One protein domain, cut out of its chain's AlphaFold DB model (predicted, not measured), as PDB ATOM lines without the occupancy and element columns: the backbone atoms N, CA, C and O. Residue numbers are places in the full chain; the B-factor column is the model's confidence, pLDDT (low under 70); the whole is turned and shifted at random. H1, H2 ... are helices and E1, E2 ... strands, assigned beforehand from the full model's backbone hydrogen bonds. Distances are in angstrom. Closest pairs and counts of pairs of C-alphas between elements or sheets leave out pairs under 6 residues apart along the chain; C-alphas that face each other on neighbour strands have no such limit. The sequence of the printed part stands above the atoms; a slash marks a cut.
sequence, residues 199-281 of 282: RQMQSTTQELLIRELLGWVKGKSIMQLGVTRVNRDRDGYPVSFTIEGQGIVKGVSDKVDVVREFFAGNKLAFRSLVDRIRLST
ATOM      1  N   ARG A 199      42.512   0.347   3.932       78.94
ATOM      2  CA  ARG A 199      41.561  -0.404   4.770       78.94
ATOM      3  C   ARG A 199      41.420  -1.849   4.293       78.94
ATOM      4  O   ARG A 199      41.524  -2.749   5.116       78.94
ATOM      5  N   GLN A 200      41.276  -2.075   2.987       79.69
ATOM      6  CA  GLN A 200      41.198  -3.417   2.394       79.69
ATOM      7  C   GLN A 200      42.492  -4.221   2.596       79.69
ATOM      8  O   GLN A 200      42.463  -5.398   2.952       79.69
ATOM      9  N   MET A 201      43.653  -3.589   2.414       78.19
ATOM     10  CA  MET A 201      44.945  -4.233   2.677       78.19
ATOM     11  C   MET A 201      45.111  -4.566   4.161       78.19
ATOM     12  O   MET A 201      45.581  -5.649   4.508       78.19
ATOM     13  N   GLN A 202      44.687  -3.661   5.046       80.00
ATOM     14  CA  GLN A 202      44.702  -3.882   6.486       80.00
ATOM     15  C   GLN A 202      43.770  -5.031   6.883       80.00
ATOM     16  O   GLN A 202      44.202  -5.897   7.638       80.00
ATOM     17  N   SER A 203      42.541  -5.086   6.362       79.94
ATOM     18  CA  SER A 203      41.601  -6.172   6.660       79.94
ATOM     19  C   SER A 203      42.113  -7.518   6.153       79.94
ATOM     20  O   SER A 203      42.076  -8.497   6.890       79.94
ATOM     21  N   THR A 204      42.679  -7.556   4.943       79.94
ATOM     22  CA  THR A 204      43.277  -8.773   4.369       79.94
ATOM     23  C   THR A 204      44.457  -9.252   5.215       79.94
ATOM     24  O   THR A 204      44.588 -10.437   5.511       79.94
ATOM     25  N   THR A 205      45.299  -8.321   5.667       79.19
ATOM     26  CA  THR A 205      46.458  -8.633   6.511       79.19
ATOM     27  C   THR A 205      46.031  -9.118   7.898       79.19
ATOM     28  O   THR A 205      46.590 -10.090   8.403       79.19
ATOM     29  N   GLN A 206      45.032  -8.475   8.510       82.75
ATOM     30  CA  GLN A 206      44.434  -8.923   9.771       82.75
ATOM     31  C   GLN A 206      43.874 -10.338   9.627       82.75
ATOM     32  O   GLN A 206      44.137 -11.189  10.471       82.75
ATOM     33  N   GLU A 207      43.145 -10.613   8.547       84.62
ATOM     34  CA  GLU A 207      42.565 -11.927   8.297       84.62
ATOM     35  C   GLU A 207      43.634 -13.017   8.139       84.62
ATOM     36  O   GLU A 207      43.553 -14.052   8.805       84.62
ATOM     37  N   LEU A 208      44.669 -12.770   7.328       83.50
ATOM     38  CA  LEU A 208      45.795 -13.694   7.150       83.50
ATOM     39  C   LEU A 208      46.518 -13.970   8.472       83.50
ATOM     40  O   LEU A 208      46.750 -15.129   8.817       83.50
ATOM     41  N   LEU A 209      46.805 -12.922   9.247       83.50
ATOM     42  CA  LEU A 209      47.450 -13.050  10.550       83.50
ATOM     43  C   LEU A 209      46.624 -13.925  11.502       83.50
ATOM     44  O   LEU A 209      47.167 -14.816  12.155       83.50
ATOM     45  N   ILE A 210      45.311 -13.691  11.592       86.62
ATOM     46  CA  ILE A 210      44.443 -14.476  12.474       86.62
ATOM     47  C   ILE A 210      44.358 -15.936  12.015       86.62
ATOM     48  O   ILE A 210      44.431 -16.829  12.862       86.62
ATOM     49  N   ARG A 211      44.267 -16.202  10.706       86.44
ATOM     50  CA  ARG A 211      44.309 -17.571  10.160       86.44
ATOM     51  C   ARG A 211      45.604 -18.286  10.554       86.44
ATOM     52  O   ARG A 211      45.553 -19.414  11.046       86.44
ATOM     53  N   GLU A 212      46.750 -17.619  10.419       85.00
ATOM     54  CA  GLU A 212      48.043 -18.176  10.831       85.00
ATOM     55  C   GLU A 212      48.116 -18.426  12.343       85.00
ATOM     56  O   GLU A 212      48.595 -19.481  12.757       85.00
ATOM     57  N   LEU A 213      47.591 -17.519  13.174       86.56
ATOM     58  CA  LEU A 213      47.568 -17.663  14.638       86.56
ATOM     59  C   LEU A 213      46.645 -18.798  15.121       86.56
ATOM     60  O   LEU A 213      46.962 -19.499  16.093       86.56
ATOM     61  N   LEU A 214      45.501 -18.997  14.461       87.88
ATOM     62  CA  LEU A 214      44.570 -20.089  14.762       87.88
ATOM     63  C   LEU A 214      45.157 -21.455  14.377       87.88
ATOM     64  O   LEU A 214      45.056 -22.404  15.156       87.88
ATOM     65  N   GLY A 215      45.834 -21.536  13.231       84.06
ATOM     66  CA  GLY A 215      46.524 -22.741  12.759       84.06
ATOM     67  C   GLY A 215      47.958 -22.906  13.275       84.06
ATOM     68  O   GLY A 215      48.684 -23.775  12.789       84.06
ATOM     69  N   TRP A 216      48.407 -22.055  14.201       87.12
ATOM     70  CA  TRP A 216      49.797 -22.052  14.646       87.12
ATOM     71  C   TRP A 216      50.154 -23.310  15.451       87.12
ATOM     72  O   TRP A 216      49.435 -23.706  16.371       87.12
ATOM     73  N   VAL A 217      51.316 -23.883  15.130       81.88
ATOM     74  CA  VAL A 217      51.940 -25.020  15.817       81.88
ATOM     75  C   VAL A 217      53.334 -24.596  16.278       81.88
ATOM     76  O   VAL A 217      53.997 -23.794  15.617       81.88
ATOM     77  N   LYS A 218      53.788 -25.131  17.417       79.00
ATOM     78  CA  LYS A 218      55.093 -24.806  18.007       79.00
ATOM     79  C   LYS A 218      56.223 -24.972  16.981       79.00
ATOM     80  O   LYS A 218      56.371 -26.041  16.402       79.00
ATOM     81  N   GLY A 219      57.023 -23.921  16.797       68.31
ATOM     82  CA  GLY A 219      58.159 -23.899  15.865       68.31
ATOM     83  C   GLY A 219      57.836 -23.371  14.462       68.31
ATOM     84  O   GLY A 219      58.754 -23.193  13.668       68.31
ATOM     85  N   LYS A 220      56.566 -23.074  14.154       73.38
ATOM     86  CA  LYS A 220      56.176 -22.435  12.892       73.38
ATOM     87  C   LYS A 220      56.351 -20.914  12.987       73.38
ATOM     88  O   LYS A 220      55.870 -20.295  13.938       73.38
ATOM     89  N   SER A 221      57.006 -20.305  12.004       70.06
ATOM     90  CA  SER A 221      57.013 -18.847  11.854       70.06
ATOM     91  C   SER A 221      55.634 -18.350  11.416       70.06
ATOM     92  O   SER A 221      54.914 -19.041  10.695       70.06
ATOM     93  N   ILE A 222      55.265 -17.153  11.862       66.75
ATOM     94  CA  ILE A 222      54.072 -16.442  11.388       66.75
ATOM     95  C   ILE A 222      54.598 -15.288  10.548       66.75
ATOM     96  O   ILE A 222      55.371 -14.459  11.037       66.75
ATOM     97  N   MET A 223      54.237 -15.267   9.269       66.56
ATOM     98  CA  MET A 223      54.847 -14.387   8.272       66.56
ATOM     99  C   MET A 223      56.397 -14.470   8.298       66.56
ATOM    100  O   MET A 223      56.971 -15.558   8.253       66.56
ATOM    101  N   GLN A 224      57.083 -13.321   8.379       65.88
ATOM    102  CA  GLN A 224      58.547 -13.204   8.488       65.88
ATOM    103  C   GLN A 224      59.057 -13.199   9.945       65.88
ATOM    104  O   GLN A 224      60.250 -13.014  10.175       65.88
ATOM    105  N   LEU A 225      58.175 -13.365  10.937       65.31
ATOM    106  CA  LEU A 225      58.526 -13.295  12.355       65.31
ATOM    107  C   LEU A 225      58.687 -14.706  12.934       65.31
ATOM    108  O   LEU A 225      57.828 -15.578  12.764       65.31
ATOM    109  N   GLY A 226      59.779 -14.927  13.669       68.19
ATOM    110  CA  GLY A 226      59.932 -16.123  14.490       68.19
ATOM    111  C   GLY A 226      58.948 -16.053  15.654       68.19
ATOM    112  O   GLY A 226      59.141 -15.259  16.565       68.19
ATOM    113  N   VAL A 227      57.872 -16.841  15.625       76.12
ATOM    114  CA  VAL A 227      56.894 -16.896  16.723       76.12
ATOM    115  C   VAL A 227      57.184 -18.101  17.599       76.12
ATOM    116  O   VAL A 227      57.215 -19.235  17.127       76.12
ATOM    117  N   THR A 228      57.368 -17.863  18.895       78.81
ATOM    118  CA  THR A 228      57.712 -18.915  19.860       78.81
ATOM    119  C   THR A 228      56.533 -19.416  20.662       78.81
ATOM    120  O   THR A 228      56.514 -20.578  21.073       78.81
ATOM    121  N   ARG A 229      55.532 -18.561  20.878       83.44
ATOM    122  CA  ARG A 229      54.336 -18.903  21.644       83.44
ATOM    123  C   ARG A 229      53.139 -18.092  21.178       83.44
ATOM    124  O   ARG A 229      53.248 -16.888  20.993       83.44
ATOM    125  N   VAL A 230      51.977 -18.732  21.097       86.12
ATOM    126  CA  VAL A 230      50.678 -18.063  20.950       86.12
ATOM    127  C   VAL A 230      49.848 -18.350  22.198       86.12
ATOM    128  O   VAL A 230      49.618 -19.506  22.548       86.12
ATOM    129  N   ASN A 231      49.421 -17.301  22.896       86.94
ATOM    130  CA  ASN A 231      48.527 -17.392  24.046       86.94
ATOM    131  C   ASN A 231      47.083 -17.262  23.577       86.94
ATOM    132  O   ASN A 231      46.719 -16.277  22.927       86.94
ATOM    133  N   ARG A 232      46.265 -18.246  23.948       89.38
ATOM    134  CA  ARG A 232      44.842 -18.293  23.627       89.38
ATOM    135  C   ARG A 232      43.998 -18.069  24.880       89.38
ATOM    136  O   ARG A 232      44.430 -18.430  25.972       89.38
ATOM    137  N   ASP A 233      42.834 -17.453  24.709       88.12
ATOM    138  CA  ASP A 233      41.830 -17.314  25.770       88.12
ATOM    139  C   ASP A 233      41.102 -18.647  26.024       88.12
ATOM    140  O   ASP A 233      41.294 -19.613  25.280       88.12
ATOM    141  N   ARG A 234      40.222 -18.685  27.031       84.31
ATOM    142  CA  ARG A 234      39.366 -19.832  27.375       84.31
ATOM    143  C   ARG A 234      38.572 -20.364  26.179       84.31
ATOM    144  O   ARG A 234      38.452 -21.573  26.023       84.31
ATOM    145  N   ASP A 235      38.114 -19.472  25.305       83.69
ATOM    146  CA  ASP A 235      37.349 -19.815  24.096       83.69
ATOM    147  C   ASP A 235      38.259 -20.066  22.863       83.69
ATOM    148  O   ASP A 235      37.822 -20.143  21.708       83.69
ATOM    149  N   GLY A 236      39.576 -20.154  23.080       82.81
ATOM    150  CA  GLY A 236      40.580 -20.462  22.066       82.81
ATOM    151  C   GLY A 236      40.973 -19.297  21.145       82.81
ATOM    152  O   GLY A 236      41.666 -19.533  20.153       82.81
ATOM    153  N   TYR A 237      40.534 -18.061  21.413       87.94
ATOM    154  CA  TYR A 237      40.920 -16.880  20.621       87.94
ATOM    155  C   TYR A 237      42.394 -16.518  20.856       87.94
ATOM    156  O   TYR A 237      42.812 -16.486  22.011       87.94
ATOM    157  N   PRO A 238      43.194 -16.199  19.821       86.94
ATOM    158  CA  PRO A 238      44.591 -15.801  19.996       86.94
ATOM    159  C   PRO A 238      44.690 -14.374  20.558       86.94
ATOM    160  O   PRO A 238      44.492 -13.399  19.842       86.94
ATOM    161  N   VAL A 239      45.003 -14.243  21.850       86.69
ATOM    162  CA  VAL A 239      45.047 -12.947  22.557       86.69
ATOM    163  C   VAL A 239      46.395 -12.255  22.377       86.69
ATOM    164  O   VAL A 239      46.473 -11.041  22.210       86.69
ATOM    165  N   SER A 240      47.482 -13.023  22.436       85.50
ATOM    166  CA  SER A 240      48.836 -12.488  22.275       85.50
ATOM    167  C   SER A 240      49.773 -13.535  21.707       85.50
ATOM    168  O   SER A 240      49.553 -14.731  21.895       85.50
ATOM    169  N   PHE A 241      50.841 -13.099  21.054       84.19
ATOM    170  CA  PHE A 241      51.914 -13.982  20.610       84.19
ATOM    171  C   PHE A 241      53.275 -13.416  21.002       84.19
ATOM    172  O   PHE A 241      53.431 -12.209  21.190       84.19
ATOM    173  N   THR A 242      54.239 -14.310  21.183       82.38
ATOM    174  CA  THR A 242      55.615 -13.986  21.543       82.38
ATOM    175  C   THR A 242      56.507 -14.172  20.327       82.38
ATOM    176  O   THR A 242      56.466 -15.229  19.693       82.38
ATOM    177  N   ILE A 243      57.290 -13.146  20.007       79.69
ATOM    178  CA  ILE A 243      58.236 -13.128  18.893       79.69
ATOM    179  C   ILE A 243      59.680 -13.255  19.384       79.69
ATOM    180  O   ILE A 243      60.036 -12.745  20.444       79.69
ATOM    181  N   GLU A 244      60.516 -13.907  18.584       70.88
ATOM    182  CA  GLU A 244      61.969 -13.963  18.728       70.88
ATOM    183  C   GLU A 244      62.632 -13.563  17.403       70.88
ATOM    184  O   GLU A 244      62.158 -13.897  16.315       70.88
ATOM    185  N   GLY A 245      63.731 -12.812  17.492       65.62
ATOM    186  CA  GLY A 245      64.447 -12.285  16.332       65.62
ATOM    187  C   GLY A 245      65.582 -11.343  16.730       65.62
ATOM    188  O   GLY A 245      65.693 -10.935  17.889       65.62
ATOM    189  N   GLN A 246      66.441 -10.996  15.770       58.41
ATOM    190  CA  GLN A 246      67.539 -10.054  16.006       58.41
ATOM    191  C   GLN A 246      66.984  -8.689  16.442       58.41
ATOM    192  O   GLN A 246      66.189  -8.078  15.733       58.41
ATOM    193  N   GLY A 247      67.400  -8.217  17.621       58.59
ATOM    194  CA  GLY A 247      66.950  -6.947  18.202       58.59
ATOM    195  C   GLY A 247      65.722  -7.033  19.119       58.59
ATOM    196  O   GLY A 247      65.333  -6.012  19.685       58.59
ATOM    197  N   ILE A 248      65.131  -8.218  19.320       63.00
ATOM    198  CA  ILE A 248      64.036  -8.421  20.281       63.00
ATOM    199  C   ILE A 248      64.620  -8.873  21.623       63.00
ATOM    200  O   ILE A 248      65.202  -9.951  21.737       63.00
ATOM    201  N   VAL A 249      64.444  -8.050  22.659       57.09
ATOM    202  CA  VAL A 249      64.834  -8.404  24.031       57.09
ATOM    203  C   VAL A 249      63.705  -9.196  24.685       57.09
ATOM    204  O   VAL A 249      62.603  -8.670  24.900       57.09
ATOM    205  N   LYS A 250      64.000 -10.459  25.012       57.97
ATOM    206  CA  LYS A 250      63.102 -11.373  25.729       57.97
ATOM    207  C   LYS A 250      62.626 -10.743  27.043       57.97
ATOM    208  O   LYS A 250      63.433 -10.216  27.804       57.97
ATOM    209  N   GLY A 251      61.321 -10.787  27.299       55.12
ATOM    210  CA  GLY A 251      60.678 -10.225  28.490       55.12
ATOM    211  C   GLY A 251      60.387  -8.718  28.468       55.12
ATOM    212  O   GLY A 251      59.712  -8.243  29.378       55.12
ATOM    213  N   VAL A 252      60.852  -7.958  27.465       59.00
ATOM    214  CA  VAL A 252      60.621  -6.495  27.387       59.00
ATOM    215  C   VAL A 252      59.705  -6.113  26.227       59.00
ATOM    216  O   VAL A 252      58.821  -5.274  26.378       59.00
ATOM    217  N   SER A 253      59.919  -6.705  25.051       59.62
ATOM    218  CA  SER A 253      59.207  -6.342  23.809       59.62
ATOM    219  C   SER A 253      58.868  -7.553  22.941       59.62
ATOM    220  O   SER A 253      58.591  -7.428  21.753       59.62
ATOM    221  N   ASP A 254      58.911  -8.733  23.543       70.19
ATOM    222  CA  ASP A 254      58.670 -10.007  22.885       70.19
ATOM    223  C   ASP A 254      57.177 -10.329  22.774       70.19
ATOM    224  O   ASP A 254      56.780 -11.029  21.851       70.19
ATOM    225  N   LYS A 255      56.330  -9.815  23.673       78.88
ATOM    226  CA  LYS A 255      54.884 -10.073  23.677       78.88
ATOM    227  C   LYS A 255      54.101  -9.013  22.897       78.88
ATOM    228  O   LYS A 255      54.064  -7.847  23.281       78.88
ATOM    229  N   VAL A 256      53.383  -9.458  21.870       79.00
ATOM    230  CA  VAL A 256      52.483  -8.642  21.048       79.00
ATOM    231  C   VAL A 256      51.035  -8.961  21.418       79.00
ATOM    232  O   VAL A 256      50.622 -10.122  21.383       79.00
ATOM    233  N   ASP A 257      50.261  -7.941  21.787       82.12
ATOM    234  CA  ASP A 257      48.817  -8.055  22.030       82.12
ATOM    235  C   ASP A 257      48.056  -7.865  20.714       82.12
ATOM    236  O   ASP A 257      48.163  -6.822  20.064       82.12
ATOM    237  N   VAL A 258      47.284  -8.878  20.319       82.88
ATOM    238  CA  VAL A 258      46.627  -8.902  19.010       82.88
ATOM    239  C   VAL A 258      45.552  -7.817  18.911       82.88
ATOM    240  O   VAL A 258      45.450  -7.113  17.907       82.88
ATOM    241  N   VAL A 259      44.757  -7.640  19.965       81.69
ATOM    242  CA  VAL A 259      43.631  -6.699  19.956       81.69
ATOM    243  C   VAL A 259      44.139  -5.265  20.007       81.69
ATOM    244  O   VAL A 259      43.640  -4.396  19.285       81.69
ATOM    245  N   ARG A 260      45.141  -5.005  20.849       77.38
ATOM    246  CA  ARG A 260      45.714  -3.666  20.989       77.38
ATOM    247  C   ARG A 260      46.409  -3.213  19.708       77.38
ATOM    248  O   ARG A 260      46.151  -2.099  19.260       77.38
ATOM    249  N   GLU A 261      47.254  -4.062  19.130       80.25
ATOM    250  CA  GLU A 261      48.128  -3.660  18.023       80.25
ATOM    251  C   GLU A 261      47.419  -3.703  16.662       80.25
ATOM    252  O   GLU A 261      47.586  -2.788  15.858       80.25
ATOM    253  N   PHE A 262      46.577  -4.710  16.402       79.00
ATOM    254  CA  PHE A 262      45.954  -4.881  15.080       79.00
ATOM    255  C   PHE A 262      44.550  -4.297  14.985       79.00
ATOM    256  O   PHE A 262      44.157  -3.853  13.908       79.00
ATOM    257  N   PHE A 263      43.812  -4.254  16.095       79.62
ATOM    258  CA  PHE A 263      42.422  -3.786  16.134       79.62
ATOM    259  C   PHE A 263      42.258  -2.471  16.900       79.62
ATOM    260  O   PHE A 263      41.132  -2.056  17.169       79.62
ATOM    261  N   ALA A 264      43.363  -1.807  17.265       80.94
ATOM    262  CA  ALA A 264      43.364  -0.561  18.035       80.94
ATOM    263  C   ALA A 264      42.503  -0.637  19.316       80.94
ATOM    264  O   ALA A 264      41.859   0.336  19.704       80.94
ATOM    265  N   GLY A 265      42.451  -1.812  19.957       79.75
ATOM    266  CA  GLY A 265      41.644  -2.059  21.154       79.75
ATOM    267  C   GLY A 265      40.202  -2.520  20.897       79.75
ATOM    268  O   GLY A 265      39.495  -2.828  21.858       79.75
ATOM    269  N   ASN A 266      39.747  -2.619  19.643       84.94
ATOM    270  CA  ASN A 266      38.384  -3.046  19.323       84.94
ATOM    271  C   ASN A 266      38.214  -4.575  19.441       84.94
ATOM    272  O   ASN A 266      38.434  -5.333  18.494       84.94
ATOM    273  N   LYS A 267      37.778  -5.025  20.624       87.00
ATOM    274  CA  LYS A 267      37.525  -6.444  20.937       87.00
ATOM    275  C   LYS A 267      36.401  -7.068  20.103       87.00
ATOM    276  O   LYS A 267      36.472  -8.257  19.804       87.00
ATOM    277  N   LEU A 268      35.370  -6.301  19.745       88.44
ATOM    278  CA  LEU A 268      34.215  -6.809  18.992       88.44
ATOM    279  C   LEU A 268      34.591  -7.101  17.535       88.44
ATOM    280  O   LEU A 268      34.274  -8.173  17.017       88.44
ATOM    281  N   ALA A 269      35.339  -6.193  16.904       85.62
ATOM    282  CA  ALA A 269      35.873  -6.398  15.558       85.62
ATOM    283  C   ALA A 269      36.795  -7.629  15.497       85.62
ATOM    284  O   ALA A 269      36.688  -8.443  14.585       85.62
ATOM    285  N   PHE A 270      37.642  -7.816  16.512       87.94
ATOM    286  CA  PHE A 270      38.492  -9.000  16.618       87.94
ATOM    287  C   PHE A 270      37.685 -10.303  16.755       87.94
ATOM    288  O   PHE A 270      37.917 -11.247  16.002       87.94
ATOM    289  N   ARG A 271      36.721 -10.359  17.687       88.62
ATOM    290  CA  ARG A 271      35.896 -11.559  17.917       88.62
ATOM    291  C   ARG A 271      35.104 -11.947  16.674       88.62
ATOM    292  O   ARG A 271      35.223 -13.075  16.213       88.62
ATOM    293  N   SER A 272      34.395 -10.986  16.081       90.19
ATOM    294  CA  SER A 272      33.602 -11.217  14.868       90.19
ATOM    295  C   SER A 272      34.440 -11.724  13.690       90.19
ATOM    296  O   SER A 272      33.979 -12.578  12.935       90.19
ATOM    297  N   LEU A 273      35.682 -11.248  13.540       88.75
ATOM    298  CA  LEU A 273      36.594 -11.738  12.510       88.75
ATOM    299  C   LEU A 273      37.062 -13.173  12.795       88.75
ATOM    300  O   LEU A 273      37.048 -14.005  11.892       88.75
ATOM    301  N   VAL A 274      37.435 -13.490  14.039       90.06
ATOM    302  CA  VAL A 274      37.836 -14.858  14.411       90.06
ATOM    303  C   VAL A 274      36.680 -15.842  14.229       90.06
ATOM    304  O   VAL A 274      36.893 -16.924  13.684       90.06
ATOM    305  N   ASP A 275      35.465 -15.467  14.627       90.62
ATOM    306  CA  ASP A 275      34.274 -16.306  14.474       90.62
ATOM    307  C   ASP A 275      33.968 -16.565  12.998       90.62
ATOM    308  O   ASP A 275      33.758 -17.708  12.599       90.62
ATOM    309  N   ARG A 276      34.058 -15.529  12.156       90.56
ATOM    310  CA  ARG A 276      33.915 -15.660  10.699       90.56
ATOM    311  C   ARG A 276      34.954 -16.608  10.093       90.56
ATOM    312  O   ARG A 276      34.621 -17.427   9.238       90.56
ATOM    313  N   ILE A 277      36.209 -16.520  10.529       88.75
ATOM    314  CA  ILE A 277      37.280 -17.406  10.045       88.75
ATOM    315  C   ILE A 277      37.025 -18.852  10.485       88.75
ATOM    316  O   ILE A 277      37.183 -19.772   9.689       88.75
ATOM    317  N   ARG A 278      36.589 -19.070  11.731       86.56
ATOM    318  CA  ARG A 278      36.263 -20.414  12.231       86.56
ATOM    319  C   ARG A 278      35.109 -21.040  11.454       86.56
ATOM    320  O   ARG A 278      35.255 -22.165  10.996       86.56
ATOM    321  N   LEU A 279      34.028 -20.287  11.247       86.38
ATOM    322  CA  LEU A 279      32.854 -20.732  10.488       86.38
ATOM    323  C   LEU A 279      33.156 -21.018   9.011       86.38
ATOM    324  O   LEU A 279      32.469 -21.828   8.408       86.38
ATOM    325  N   SER A 280      34.157 -20.359   8.422       80.69
ATOM    326  CA  SER A 280      34.570 -20.613   7.030       80.69
ATOM    327  C   SER A 280      35.574 -21.759   6.872       80.69
ATOM    328  O   SER A 280      35.879 -22.137   5.745       80.69
ATOM    329  N   THR A 281      36.115 -22.287   7.975       68.00
ATOM    330  CA  THR A 281      37.084 -23.401   7.966       68.00
ATOM    331  C   THR A 281      36.424 -24.752   8.292       68.00
ATOM    332  O   THR A 281      37.014 -25.792   8.011       68.00
TER     333      THR A 281
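Overview. This is residues 199 to 281 of the 282 residues of an uncharacterized protein of Burkholderia vietnamiensis (strain G4 / LMG 22486) (UniProt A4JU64). Two helices, H1 and H3, cross steeply at one end of the domain, and a small sheet of three strands, E1 E2 E3, reaches from the last residues of H1 toward the other end. The short H2 follows E3 directly and sits near both long helices. The printed part has 83 residues with three named helices and three named strands, in the order H1 E1 E2 E3 H2 H3, a mixed class. The sheet, order E1 E2 E3, is antiparallel throughout. The whole is compact, with a radius of gyration of the C-alphas of 12.6 A and spans of 35 by 25 by 24 A.

Arrangement. H1, residues 199 to 214, only grazes the sheet with residues 210 to 214. E1, residues 226 to 232, and E2, residues 238 to 244, form an antiparallel hairpin, with N 228 and O 242 2.9 A apart, within hydrogen-bond range. E3, residues 255 to 257, completes a meander, each strand the antiparallel neighbour of the one before; N 256 and O 241 are 2.8 A apart. H2, residues 258 to 262, also only grazes the sheet. H3, residues 267 to 281, touches H1 with residues 273 to 277 alone, the closest C-alphas being those of Ile 210 and Val 274, 6.9 A apart. Their steep tilt is 66 degrees, the same way. H2 is close to but not clearly touching H1, C-alphas of Gln 206 and Phe 262 6.8 A apart. H3 and E2 are apart. In H1, H2 and H3 every O i to N i+4 pair is within hydrogen-bond range.

Along the chain. H1 begins at C-alpha 199 (41.561, -0.404, 4.770) and is 22.3 A long. E1 is 17.8 A, E2 17.5 A, E3 6.6 A and H2 5.7 A long. H3, 21.4 A, ends at C-alpha 281 (37.084, -23.401, 7.966).

Size, cuts and confidence. The two C-alphas farthest apart are those of Gly 247 and Leu 279, 37.6 A. The printed part has no cut. The link from H1 to E1, 11 residues, is long. Confidence is under 70 at residues 219, 222 to 226, 245 to 253 and 281.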